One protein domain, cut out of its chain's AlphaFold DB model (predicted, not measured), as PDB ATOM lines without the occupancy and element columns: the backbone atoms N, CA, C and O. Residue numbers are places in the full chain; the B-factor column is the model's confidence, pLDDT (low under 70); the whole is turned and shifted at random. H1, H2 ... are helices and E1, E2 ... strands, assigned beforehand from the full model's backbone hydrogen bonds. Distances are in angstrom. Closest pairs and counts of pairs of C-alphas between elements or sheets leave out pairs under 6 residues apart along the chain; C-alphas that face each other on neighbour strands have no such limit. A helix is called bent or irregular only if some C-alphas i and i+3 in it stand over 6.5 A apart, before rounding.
ATOM      1  N   GLN A  25     171.237 177.360 231.250       85.69
ATOM      2  CA  GLN A  25     171.500 178.762 231.535       85.69
ATOM      3  C   GLN A  25     170.350 179.649 231.072       85.69
ATOM      4  O   GLN A  25     169.882 179.541 229.939       85.69
ATOM      5  N   GLY A  26     169.957 180.589 231.921       85.31
ATOM      6  CA  GLY A  26     168.968 181.608 231.582       85.31
ATOM      7  C   GLY A  26     168.808 182.623 232.703       85.31
ATOM      8  O   GLY A  26     169.420 182.505 233.770       85.31
ATOM      9  N   LYS A  27     167.977 183.633 232.475       90.25
ATOM     10  CA  LYS A  27     167.560 184.549 233.535       90.25
ATOM     11  C   LYS A  27     166.501 183.890 234.403       90.25
ATOM     12  O   LYS A  27     165.629 183.186 233.909       90.25
ATOM     13  N   VAL A  28     166.565 184.141 235.705       89.12
ATOM     14  CA  VAL A  28     165.552 183.650 236.644       89.12
ATOM     15  C   VAL A  28     164.446 184.692 236.759       89.12
ATOM     16  O   VAL A  28     164.696 185.792 237.247       89.12
ATOM     17  N   SER A  29     163.222 184.362 236.339       90.06
ATOM     18  CA  SER A  29     162.072 185.270 236.521       90.06
ATOM     19  C   SER A  29     161.298 185.003 237.808       90.06
ATOM     20  O   SER A  29     160.651 185.909 238.326       90.06
ATOM     21  N   ALA A  30     161.339 183.770 238.319       88.25
ATOM     22  CA  ALA A  30     160.636 183.388 239.537       88.25
ATOM     23  C   ALA A  30     161.284 182.175 240.213       88.25
ATOM     24  O   ALA A  30     161.734 181.246 239.544       88.25
ATOM     25  N   VAL A  31     161.247 182.157 241.543       90.44
ATOM     26  CA  VAL A  31     161.542 180.993 242.379       90.44
ATOM     27  C   VAL A  31     160.301 180.685 243.213       90.44
ATOM     28  O   VAL A  31     159.818 181.535 243.957       90.44
ATOM     29  N   ILE A  32     159.768 179.472 243.076       88.06
ATOM     30  CA  ILE A  32     158.524 179.036 243.721       88.06
ATOM     31  C   ILE A  32     158.846 177.871 244.648       88.06
ATOM     32  O   ILE A  32     159.331 176.840 244.192       88.06
ATOM     33  N   VAL A  33     158.569 178.018 245.942       89.06
ATOM     34  CA  VAL A  33     158.713 176.926 246.914       89.06
ATOM     35  C   VAL A  33     157.468 176.046 246.864       89.06
ATOM     36  O   VAL A  33     156.347 176.540 246.964       89.06
ATOM     37  N   HIS A  34     157.667 174.735 246.748       81.88
ATOM     38  CA  HIS A  34     156.598 173.747 246.818       81.88
ATOM     39  C   HIS A  34     156.692 172.986 248.128       81.88
ATOM     40  O   HIS A  34     157.655 172.257 248.385       81.88
ATOM     41  N   HIS A  35     155.645 173.102 248.933       70.31
ATOM     42  CA  HIS A  35     155.467 172.259 250.103       70.31
ATOM     43  C   HIS A  35     154.764 170.963 249.676       70.31
ATOM     44  O   HIS A  35     153.708 171.010 249.049       70.31
ATOM     45  N   ASN A  36     155.336 169.807 250.028       64.00
ATOM     46  CA  ASN A  36     154.795 168.470 249.742       64.00
ATOM     47  C   ASN A  36     154.764 168.058 248.259       64.00
ATOM     48  O   ASN A  36     153.843 167.360 247.823       64.00
ATOM     49  N   PHE A  37     155.786 168.413 247.481       64.50
ATOM     50  CA  PHE A  37     155.888 167.931 246.103       64.50
ATOM     51  C   PHE A  37     156.099 166.408 246.081       64.50
ATOM     52  O   PHE A  37     157.113 165.905 246.561       64.50
ATOM     53  N   GLN A  38     155.109 165.676 245.556       61.03
ATOM     54  CA  GLN A  38     155.093 164.215 245.400       61.03
ATOM     55  C   GLN A  38     155.750 163.437 246.559       61.03
ATOM     56  O   GLN A  38     156.858 162.916 246.414       61.03
ATOM     57  N   ARG A  39     154.990 163.262 247.654       61.97
ATOM     58  CA  ARG A  39     155.311 162.438 248.847       61.97
ATOM     59  C   ARG A  39     156.122 163.127 249.962       61.97
ATOM     60  O   ARG A  39     156.984 162.499 250.560       61.97
ATOM     61  N   GLY A  40     155.799 164.379 250.296       65.81
ATOM     62  CA  GLY A  40     156.264 165.000 251.551       65.81
ATOM     63  C   GLY A  40     157.700 165.532 251.537       65.81
ATOM     64  O   GLY A  40     158.276 165.751 252.597       65.81
ATOM     65  N   TYR A  41     158.271 165.742 250.352       72.38
ATOM     66  CA  TYR A  41     159.608 166.314 250.190       72.38
ATOM     67  C   TYR A  41     159.538 167.821 249.960       72.38
ATOM     68  O   TYR A  41     158.568 168.321 249.368       72.38
ATOM     69  N   ASN A  42     160.577 168.534 250.392       81.31
ATOM     70  CA  ASN A  42     160.720 169.939 250.049       81.31
ATOM     71  C   ASN A  42     161.285 170.050 248.639       81.31
ATOM     72  O   ASN A  42     162.198 169.327 248.230       81.31
ATOM     73  N   SER A  43     160.729 170.979 247.879       85.00
ATOM     74  CA  SER A  43     161.293 171.334 246.591       85.00
ATOM     75  C   SER A  43     161.039 172.796 246.291       85.00
ATOM     76  O   SER A  43     160.165 173.431 246.884       85.00
ATOM     77  N   PHE A  44     161.782 173.325 245.337       86.44
ATOM     78  CA  PHE A  44     161.480 174.605 244.730       86.44
ATOM     79  C   PHE A  44     161.669 174.505 243.224       86.44
ATOM     80  O   PHE A  44     162.478 173.718 242.734       86.44
ATOM     81  N   SER A  45     160.905 175.297 242.486       85.62
ATOM     82  CA  SER A  45     161.058 175.446 241.047       85.62
ATOM     83  C   SER A  45     161.656 176.803 240.719       85.62
ATOM     84  O   SER A  45     161.258 177.819 241.283       85.62
ATOM     85  N   ILE A  46     162.585 176.811 239.773       86.06
ATOM     86  CA  ILE A  46     163.219 178.000 239.216       86.06
ATOM     87  C   ILE A  46     162.649 178.187 237.811       86.06
ATOM     88  O   ILE A  46     162.864 177.329 236.954       86.06
ATOM     89  N   TRP A  47     161.905 179.267 237.577       86.88
ATOM     90  CA  TRP A  47     161.473 179.653 236.235       86.88
ATOM     91  C   TRP A  47     162.598 180.374 235.521       86.88
ATOM     92  O   TRP A  47     163.054 181.428 235.979       86.88
ATOM     93  N   PHE A  48     162.984 179.834 234.377       85.31
ATOM     94  CA  PHE A  48     163.943 180.449 233.488       85.31
ATOM     95  C   PHE A  48     163.252 181.108 232.295       85.31
ATOM     96  O   PHE A  48     162.356 180.523 231.679       85.31
ATOM     97  N   ASN A  49     163.724 182.304 231.952       86.38
ATOM     98  CA  ASN A  49     163.486 182.972 230.680       86.38
ATOM     99  C   ASN A  49     164.807 183.397 230.028       86.38
ATOM    100  O   ASN A  49     165.875 183.245 230.625       86.38
ATOM    101  N   ASP A  50     164.739 183.922 228.801       88.19
ATOM    102  CA  ASP A  50     165.917 184.315 228.013       88.19
ATOM    103  C   ASP A  50     166.976 183.191 228.002       88.19
ATOM    104  O   ASP A  50     168.129 183.401 228.389       88.19
ATOM    105  N   ILE A  51     166.553 181.968 227.651       84.19
ATOM    106  CA  ILE A  51     167.398 180.771 227.720       84.19
ATOM    107  C   ILE A  51     168.606 180.932 226.796       84.19
ATOM    108  O   ILE A  51     168.468 181.199 225.604       84.19
ATOM    109  N   GLN A  52     169.798 180.767 227.365       84.44
ATOM    110  CA  GLN A  52     171.079 180.867 226.657       84.44
ATOM    111  C   GLN A  52     171.668 179.486 226.377       84.44
ATOM    112  O   GLN A  52     172.325 179.294 225.358       84.44
ATOM    113  N   ASN A  53     171.422 178.531 227.276       82.81
ATOM    114  CA  ASN A  53     171.810 177.142 227.099       82.81
ATOM    115  C   ASN A  53     170.752 176.218 227.708       82.81
ATOM    116  O   ASN A  53     170.233 176.493 228.787       82.81
ATOM    117  N   ASP A  54     170.458 175.121 227.025       79.00
ATOM    118  CA  ASP A  54     169.549 174.071 227.490       79.00
ATOM    119  C   ASP A  54     169.971 172.753 226.841       79.00
ATOM    120  O   ASP A  54     169.349 172.243 225.909       79.00
ATOM    121  N   ARG A  55     171.107 172.223 227.304       79.38
ATOM    122  CA  ARG A  55     171.786 171.064 226.712       79.38
ATOM    123  C   ARG A  55     170.862 169.864 226.530       79.38
ATOM    124  O   ARG A  55     171.012 169.108 225.573       79.38
ATOM    125  N   PHE A  56     169.946 169.663 227.472       76.00
ATOM    126  CA  PHE A  56     169.039 168.521 227.480       76.00
ATOM    127  C   PHE A  56     167.657 168.847 226.908       76.00
ATOM    128  O   PHE A  56     166.806 167.960 226.879       76.00
ATOM    129  N   ASN A  57     167.448 170.074 226.418       77.50
ATOM    130  CA  ASN A  57     166.178 170.552 225.882       77.50
ATOM    131  C   ASN A  57     165.019 170.411 226.895       77.50
ATOM    132  O   ASN A  57     163.912 169.998 226.544       77.50
ATOM    133  N   CYS A  58     165.293 170.690 228.175       72.19
ATOM    134  CA  CYS A  58     164.316 170.594 229.260       72.19
ATOM    135  C   CYS A  58     163.349 171.781 229.303       72.19
ATOM    136  O   CYS A  58     162.258 171.662 229.860       72.19
ATOM    137  N   LEU A  59     163.768 172.928 228.773       72.50
ATOM    138  CA  LEU A  59     163.070 174.208 228.836       72.50
ATOM    139  C   LEU A  59     162.496 174.616 227.479       72.50
ATOM    140  O   LEU A  59     161.423 175.216 227.452       72.50
ATOM    141  N   LYS A  60     163.170 174.253 226.376       60.62
ATOM    142  CA  LYS A  60     162.802 174.484 224.963       60.62
ATOM    143  C   LYS A  60     162.685 175.957 224.533       60.62
ATOM    144  O   LYS A  60     163.285 176.313 223.531       60.62
ATOM    145  N   ASP A  61     161.974 176.800 225.284       63.31
ATOM    146  CA  ASP A  61     161.831 178.248 225.055       63.31
ATOM    147  C   ASP A  61     161.763 179.041 226.380       63.31
ATOM    148  O   ASP A  61     162.400 180.080 226.507       63.31
ATOM    149  N   ASN A  62     161.017 178.543 227.378       71.75
ATOM    150  CA  ASN A  62     160.948 179.012 228.773       71.75
ATOM    151  C   ASN A  62     160.404 177.859 229.635       71.75
ATOM    152  O   ASN A  62     159.579 177.078 229.156       71.75
ATOM    153  N   GLY A  63     160.770 177.769 230.915       76.19
ATOM    154  CA  GLY A  63     160.234 176.692 231.750       76.19
ATOM    155  C   GLY A  63     160.746 176.663 233.181       76.19
ATOM    156  O   GLY A  63     161.508 177.528 233.608       76.19
ATOM    157  N   TYR A  64     160.319 175.640 233.923       78.88
ATOM    158  CA  TYR A  64     160.754 175.407 235.297       78.88
ATOM    159  C   TYR A  64     161.806 174.301 235.376       78.88
ATOM    160  O   TYR A  64     161.628 173.224 234.808       78.88
ATOM    161  N   ILE A  65     162.829 174.523 236.198       79.75
ATOM    162  CA  ILE A  65     163.649 173.451 236.769       79.75
ATOM    163  C   ILE A  65     163.241 173.253 238.220       79.75
ATOM    164  O   ILE A  65     163.262 174.202 238.997       79.75
ATOM    165  N   THR A  66     162.903 172.021 238.598       80.38
ATOM    166  CA  THR A  66     162.582 171.670 239.987       80.38
ATOM    167  C   THR A  66     163.791 171.056 240.679       80.38
ATOM    168  O   THR A  66     164.373 170.087 240.196       80.38
ATOM    169  N   VAL A  67     164.132 171.598 241.843       79.31
ATOM    170  CA  VAL A  67     165.180 171.109 242.742       79.31
ATOM    171  C   VAL A  67     164.506 170.499 243.964       79.31
ATOM    172  O   VAL A  67     163.631 171.122 244.564       79.31
ATOM    173  N   ARG A  68     164.894 169.276 244.330       79.88
ATOM    174  CA  ARG A  68     164.344 168.528 245.471       79.88
ATOM    175  C   ARG A  68     165.423 168.327 246.525       79.88
ATOM    176  O   ARG A  68     166.567 168.077 246.160       79.88
ATOM    177  N   ASP A  69     165.047 168.372 247.797       79.50
ATOM    178  CA  ASP A  69     165.958 168.144 248.933       79.50
ATOM    179  C   ASP A  69     166.528 166.715 249.011       79.50
ATOM    180  O   ASP A  69     167.514 166.481 249.702       79.50
ATOM    181  N   ASN A  70     165.924 165.771 248.288       74.38
ATOM    182  CA  ASN A  70     166.324 164.368 248.212       74.38
ATOM    183  C   ASN A  70     166.766 163.923 246.812       74.38
ATOM    184  O   ASN A  70     166.787 162.728 246.509       74.38
ATOM    185  N   GLY A  71     167.015 164.869 245.914       70.75
ATOM    186  CA  GLY A  71     167.421 164.527 244.566       70.75
ATOM    187  C   GLY A  71     168.861 164.022 244.488       70.75
ATOM    188  O   GLY A  71     169.671 164.254 245.382       70.75
ATOM    189  N   VAL A  72     169.195 163.315 243.406       68.94
ATOM    190  CA  VAL A  72     170.548 162.774 243.212       68.94
ATOM    191  C   VAL A  72     171.576 163.909 243.247       68.94
ATOM    192  O   VAL A  72     171.505 164.834 242.446       68.94
ATOM    193  N   GLY A  73     172.531 163.833 244.178       64.00
ATOM    194  CA  GLY A  73     173.581 164.845 244.343       64.00
ATOM    195  C   GLY A  73     173.157 166.115 245.091       64.00
ATOM    196  O   GLY A  73     173.970 167.025 245.235       64.00
ATOM    197  N   VAL A  74     171.922 166.182 245.599       67.44
ATOM    198  CA  VAL A  74     171.432 167.297 246.417       67.44
ATOM    199  C   VAL A  74     171.321 166.839 247.868       67.44
ATOM    200  O   VAL A  74     170.438 166.063 248.220       67.44
ATOM    201  N   ASP A  75     172.238 167.315 248.707       75.50
ATOM    202  CA  ASP A  75     172.103 167.250 250.162       75.50
ATOM    203  C   ASP A  75     171.442 168.532 250.704       75.50
ATOM    204  O   ASP A  75     171.168 169.481 249.963       75.50
ATOM    205  N   ALA A  76     171.179 168.578 252.014       80.31
ATOM    206  CA  ALA A  76     170.509 169.713 252.646       80.31
ATOM    207  C   ALA A  76     171.275 171.044 252.498       80.31
ATOM    208  O   ALA A  76     170.645 172.098 252.379       80.31
ATOM    209  N   VAL A  77     172.611 171.009 252.489       82.81
ATOM    210  CA  VAL A  77     173.450 172.207 252.343       82.81
ATOM    211  C   VAL A  77     173.366 172.711 250.905       82.81
ATOM    212  O   VAL A  77     173.054 173.881 250.676       82.81
ATOM    213  N   ASN A  78     173.542 171.813 249.936       77.75
ATOM    214  CA  ASN A  78     173.449 172.127 248.515       77.75
ATOM    215  C   ASN A  78     172.047 172.624 248.144       77.75
ATOM    216  O   ASN A  78     171.922 173.596 247.404       77.75
ATOM    217  N   TYR A  79     170.992 172.035 248.714       82.31
ATOM    218  CA  TYR A  79     169.615 172.492 248.523       82.31
ATOM    219  C   TYR A  79     169.430 173.958 248.945       82.31
ATOM    220  O   TYR A  79     168.914 174.772 248.175       82.31
ATOM    221  N   GLN A  80     169.889 174.323 250.149       86.12
ATOM    222  CA  GLN A  80     169.783 175.694 250.663       86.12
ATOM    223  C   GLN A  80     170.642 176.684 249.872       86.12
ATOM    224  O   GLN A  80     170.208 177.810 249.604       86.12
ATOM    225  N   GLN A  81     171.846 176.273 249.472       85.56
ATOM    226  CA  GLN A  81     172.736 177.099 248.665       85.56
ATOM    227  C   GLN A  81     172.147 177.352 247.274       85.56
ATOM    228  O   GLN A  81     172.130 178.494 246.820       85.56
ATOM    229  N   MET A  82     171.588 176.328 246.623       82.50
ATOM    230  CA  MET A  82     170.899 176.480 245.339       82.50
ATOM    231  C   MET A  82     169.687 177.402 245.446       82.50
ATOM    232  O   MET A  82     169.515 178.279 244.602       82.50
ATOM    233  N   PHE A  83     168.877 177.242 246.495       88.50
ATOM    234  CA  PHE A  83     167.729 178.110 246.734       88.50
ATOM    235  C   PHE A  83     168.158 179.576 246.892       88.50
ATOM    236  O   PHE A  83     167.619 180.466 246.231       88.50
ATOM    237  N   SER A  84     169.189 179.821 247.703       89.69
ATOM    238  CA  SER A  84     169.726 181.165 247.949       89.69
ATOM    239  C   SER A  84     170.312 181.793 246.681       89.69
ATOM    240  O   SER A  84     170.040 182.957 246.380       89.69
ATOM    241  N   THR A  85     171.066 181.026 245.893       88.44
ATOM    242  CA  THR A  85     171.627 181.489 244.617       88.44
ATOM    243  C   THR A  85     170.537 181.783 243.590       88.44
ATOM    244  O   THR A  85     170.623 182.795 242.895       88.44
ATOM    245  N   ALA A  86     169.489 180.959 243.509       88.75
ATOM    246  CA  ALA A  86     168.368 181.198 242.603       88.75
ATOM    247  C   ALA A  86     167.617 182.495 242.951       88.75
ATOM    248  O   ALA A  86     167.325 183.293 242.060       88.75
ATOM    249  N   LEU A  87     167.381 182.758 244.242       93.38
ATOM    250  CA  LEU A  87     166.788 184.020 244.706       93.38
ATOM    251  C   LEU A  87     167.683 185.231 244.415       93.38
ATOM    252  O   LEU A  87     167.197 186.287 243.995       93.38
ATOM    253  N   ALA A  88     168.998 185.093 244.602       87.62
ATOM    254  CA  ALA A  88     169.954 186.145 244.277       87.62
ATOM    255  C   ALA A  88     169.992 186.435 242.766       87.62
ATOM    256  O   ALA A  88     170.034 187.599 242.360       87.62
ATOM    257  N   ALA A  89     169.928 185.399 241.925       88.44
ATOM    258  CA  ALA A  89     169.842 185.541 240.474       88.44
ATOM    259  C   ALA A  89     168.539 186.235 240.051       88.44
ATOM    260  O   ALA A  89     168.595 187.188 239.275       88.44
ATOM    261  N   GLN A  90     167.397 185.848 240.637       92.31
ATOM    262  CA  GLN A  90     166.107 186.511 240.406       92.31
ATOM    263  C   GLN A  90     166.176 188.005 240.749       92.31
ATOM    264  O   GLN A  90     165.783 188.850 239.952       92.31
ATOM    265  N   THR A  91     166.708 188.338 241.928       92.00
ATOM    266  CA  THR A  91     166.765 189.725 242.417       92.00
ATOM    267  C   THR A  91     167.727 190.586 241.599       92.00
ATOM    268  O   THR A  91     167.468 191.761 241.357       92.00
ATOM    269  N   SER A  92     168.853 190.013 241.172       87.00
ATOM    270  CA  SER A  92     169.886 190.742 240.428       87.00
ATOM    271  C   SER A  92     169.656 190.784 238.915       87.00
ATOM    272  O   SER A  92     170.382 191.496 238.222       87.00
ATOM    273  N   GLY A  93     168.697 190.014 238.389       84.69
ATOM    274  CA  GLY A  93     168.471 189.859 236.948       84.69
ATOM    275  C   GLY A  93     169.640 189.202 236.204       84.69
ATOM    276  O   GLY A  93     169.702 189.269 234.973       84.69
ATOM    277  N   LYS A  94     170.588 188.602 236.934       82.88
ATOM    278  CA  LYS A  94     171.744 187.914 236.356       82.88
ATOM    279  C   LYS A  94     171.339 186.543 235.824       82.88
ATOM    280  O   LYS A  94     170.432 185.897 236.344       82.88
ATOM    281  N   THR A  95     172.066 186.087 234.809       85.19
ATOM    282  CA  THR A  95     171.968 184.710 234.324       85.19
ATOM    283  C   THR A  95     172.390 183.748 235.429       85.19
ATOM    284  O   THR A  95     173.464 183.898 236.013       85.19
ATOM    285  N   LEU A  96     171.552 182.749 235.685       84.62
ATOM    286  CA  LEU A  96     171.899 181.588 236.488       84.62
ATOM    287  C   LEU A  96     172.322 180.458 235.553       84.62
ATOM    288  O   LEU A  96     171.671 180.214 234.537       84.62
ATOM    289  N   ALA A  97     173.399 179.770 235.917       81.69
ATOM    290  CA  ALA A  97     173.850 178.559 235.259       81.69
ATOM    291  C   ALA A  97     173.741 177.380 236.221       81.69
ATOM    292  O   ALA A  97     174.196 177.461 237.360       81.69
ATOM    293  N   LEU A  98     173.137 176.294 235.751       77.31
ATOM    294  CA  LEU A  98     172.993 175.037 236.471       77.31
ATOM    295  C   LEU A  98     173.759 173.947 235.727       77.31
ATOM    296  O   LEU A  98     173.735 173.900 234.498       77.31
ATOM    297  N   SER A  99     174.412 173.055 236.469       72.69
ATOM    298  CA  SER A  99     175.201 171.954 235.915       72.69
ATOM    299  C   SER A  99     174.550 170.631 236.298       72.69
ATOM    300  O   SER A  99     174.352 170.337 237.475       72.69
TER     301      SER A  99
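This is residues 25 to 99 of the 116 residues of an uncharacterized protein of Alteromonadaceae bacterium M269 (UniProt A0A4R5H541). A strongly twisted, curled antiparallel sheet, in the order E3 E2 E1 E4, has one long helix, H1, packed slantwise over one face; short E4 pairs with the bent beginning of E1. The printed part has 75 residues, with four named strands and one named helix in the order E1 E2 E3 H1 E4, class mixed. It is compact, with a radius of gyration of the C-alphas of 12.0 A and spans of 32 by 25 by 20 A.

E1, residues 25 to 37, E2, residues 41 to 54, and E3, residues 63 to 68, form a meander, each strand the antiparallel neighbour of the one before; N 27 and O 49 are 2.8 A apart, N 46 and O 65 2.8 A. E1 bends by 84 degrees at residue 29; N 26 is 3.1 A from O 96 of E4, residues 95 to 98. H1, residues 76 to 92, is on the sheet at a height of 7.8 A; its closest C-alphas to E1 are Gln 90 and Val 28, 4.8 A. Every O i to N i+4 pair in H1 is within hydrogen-bond range.

E1 begins at C-alpha 25 (171.500, 178.762, 231.535) and spans 23.9 A, E2 26.0 A, E3 16.5 A, H1 24.3 A; E4, 10.0 A, ends at C-alpha 98 (172.993, 175.037, 236.471).

The printed part has no cut and no long link; pLDDT is under 70 at residues 36 to 40, 60 to 61 and 72 to 74.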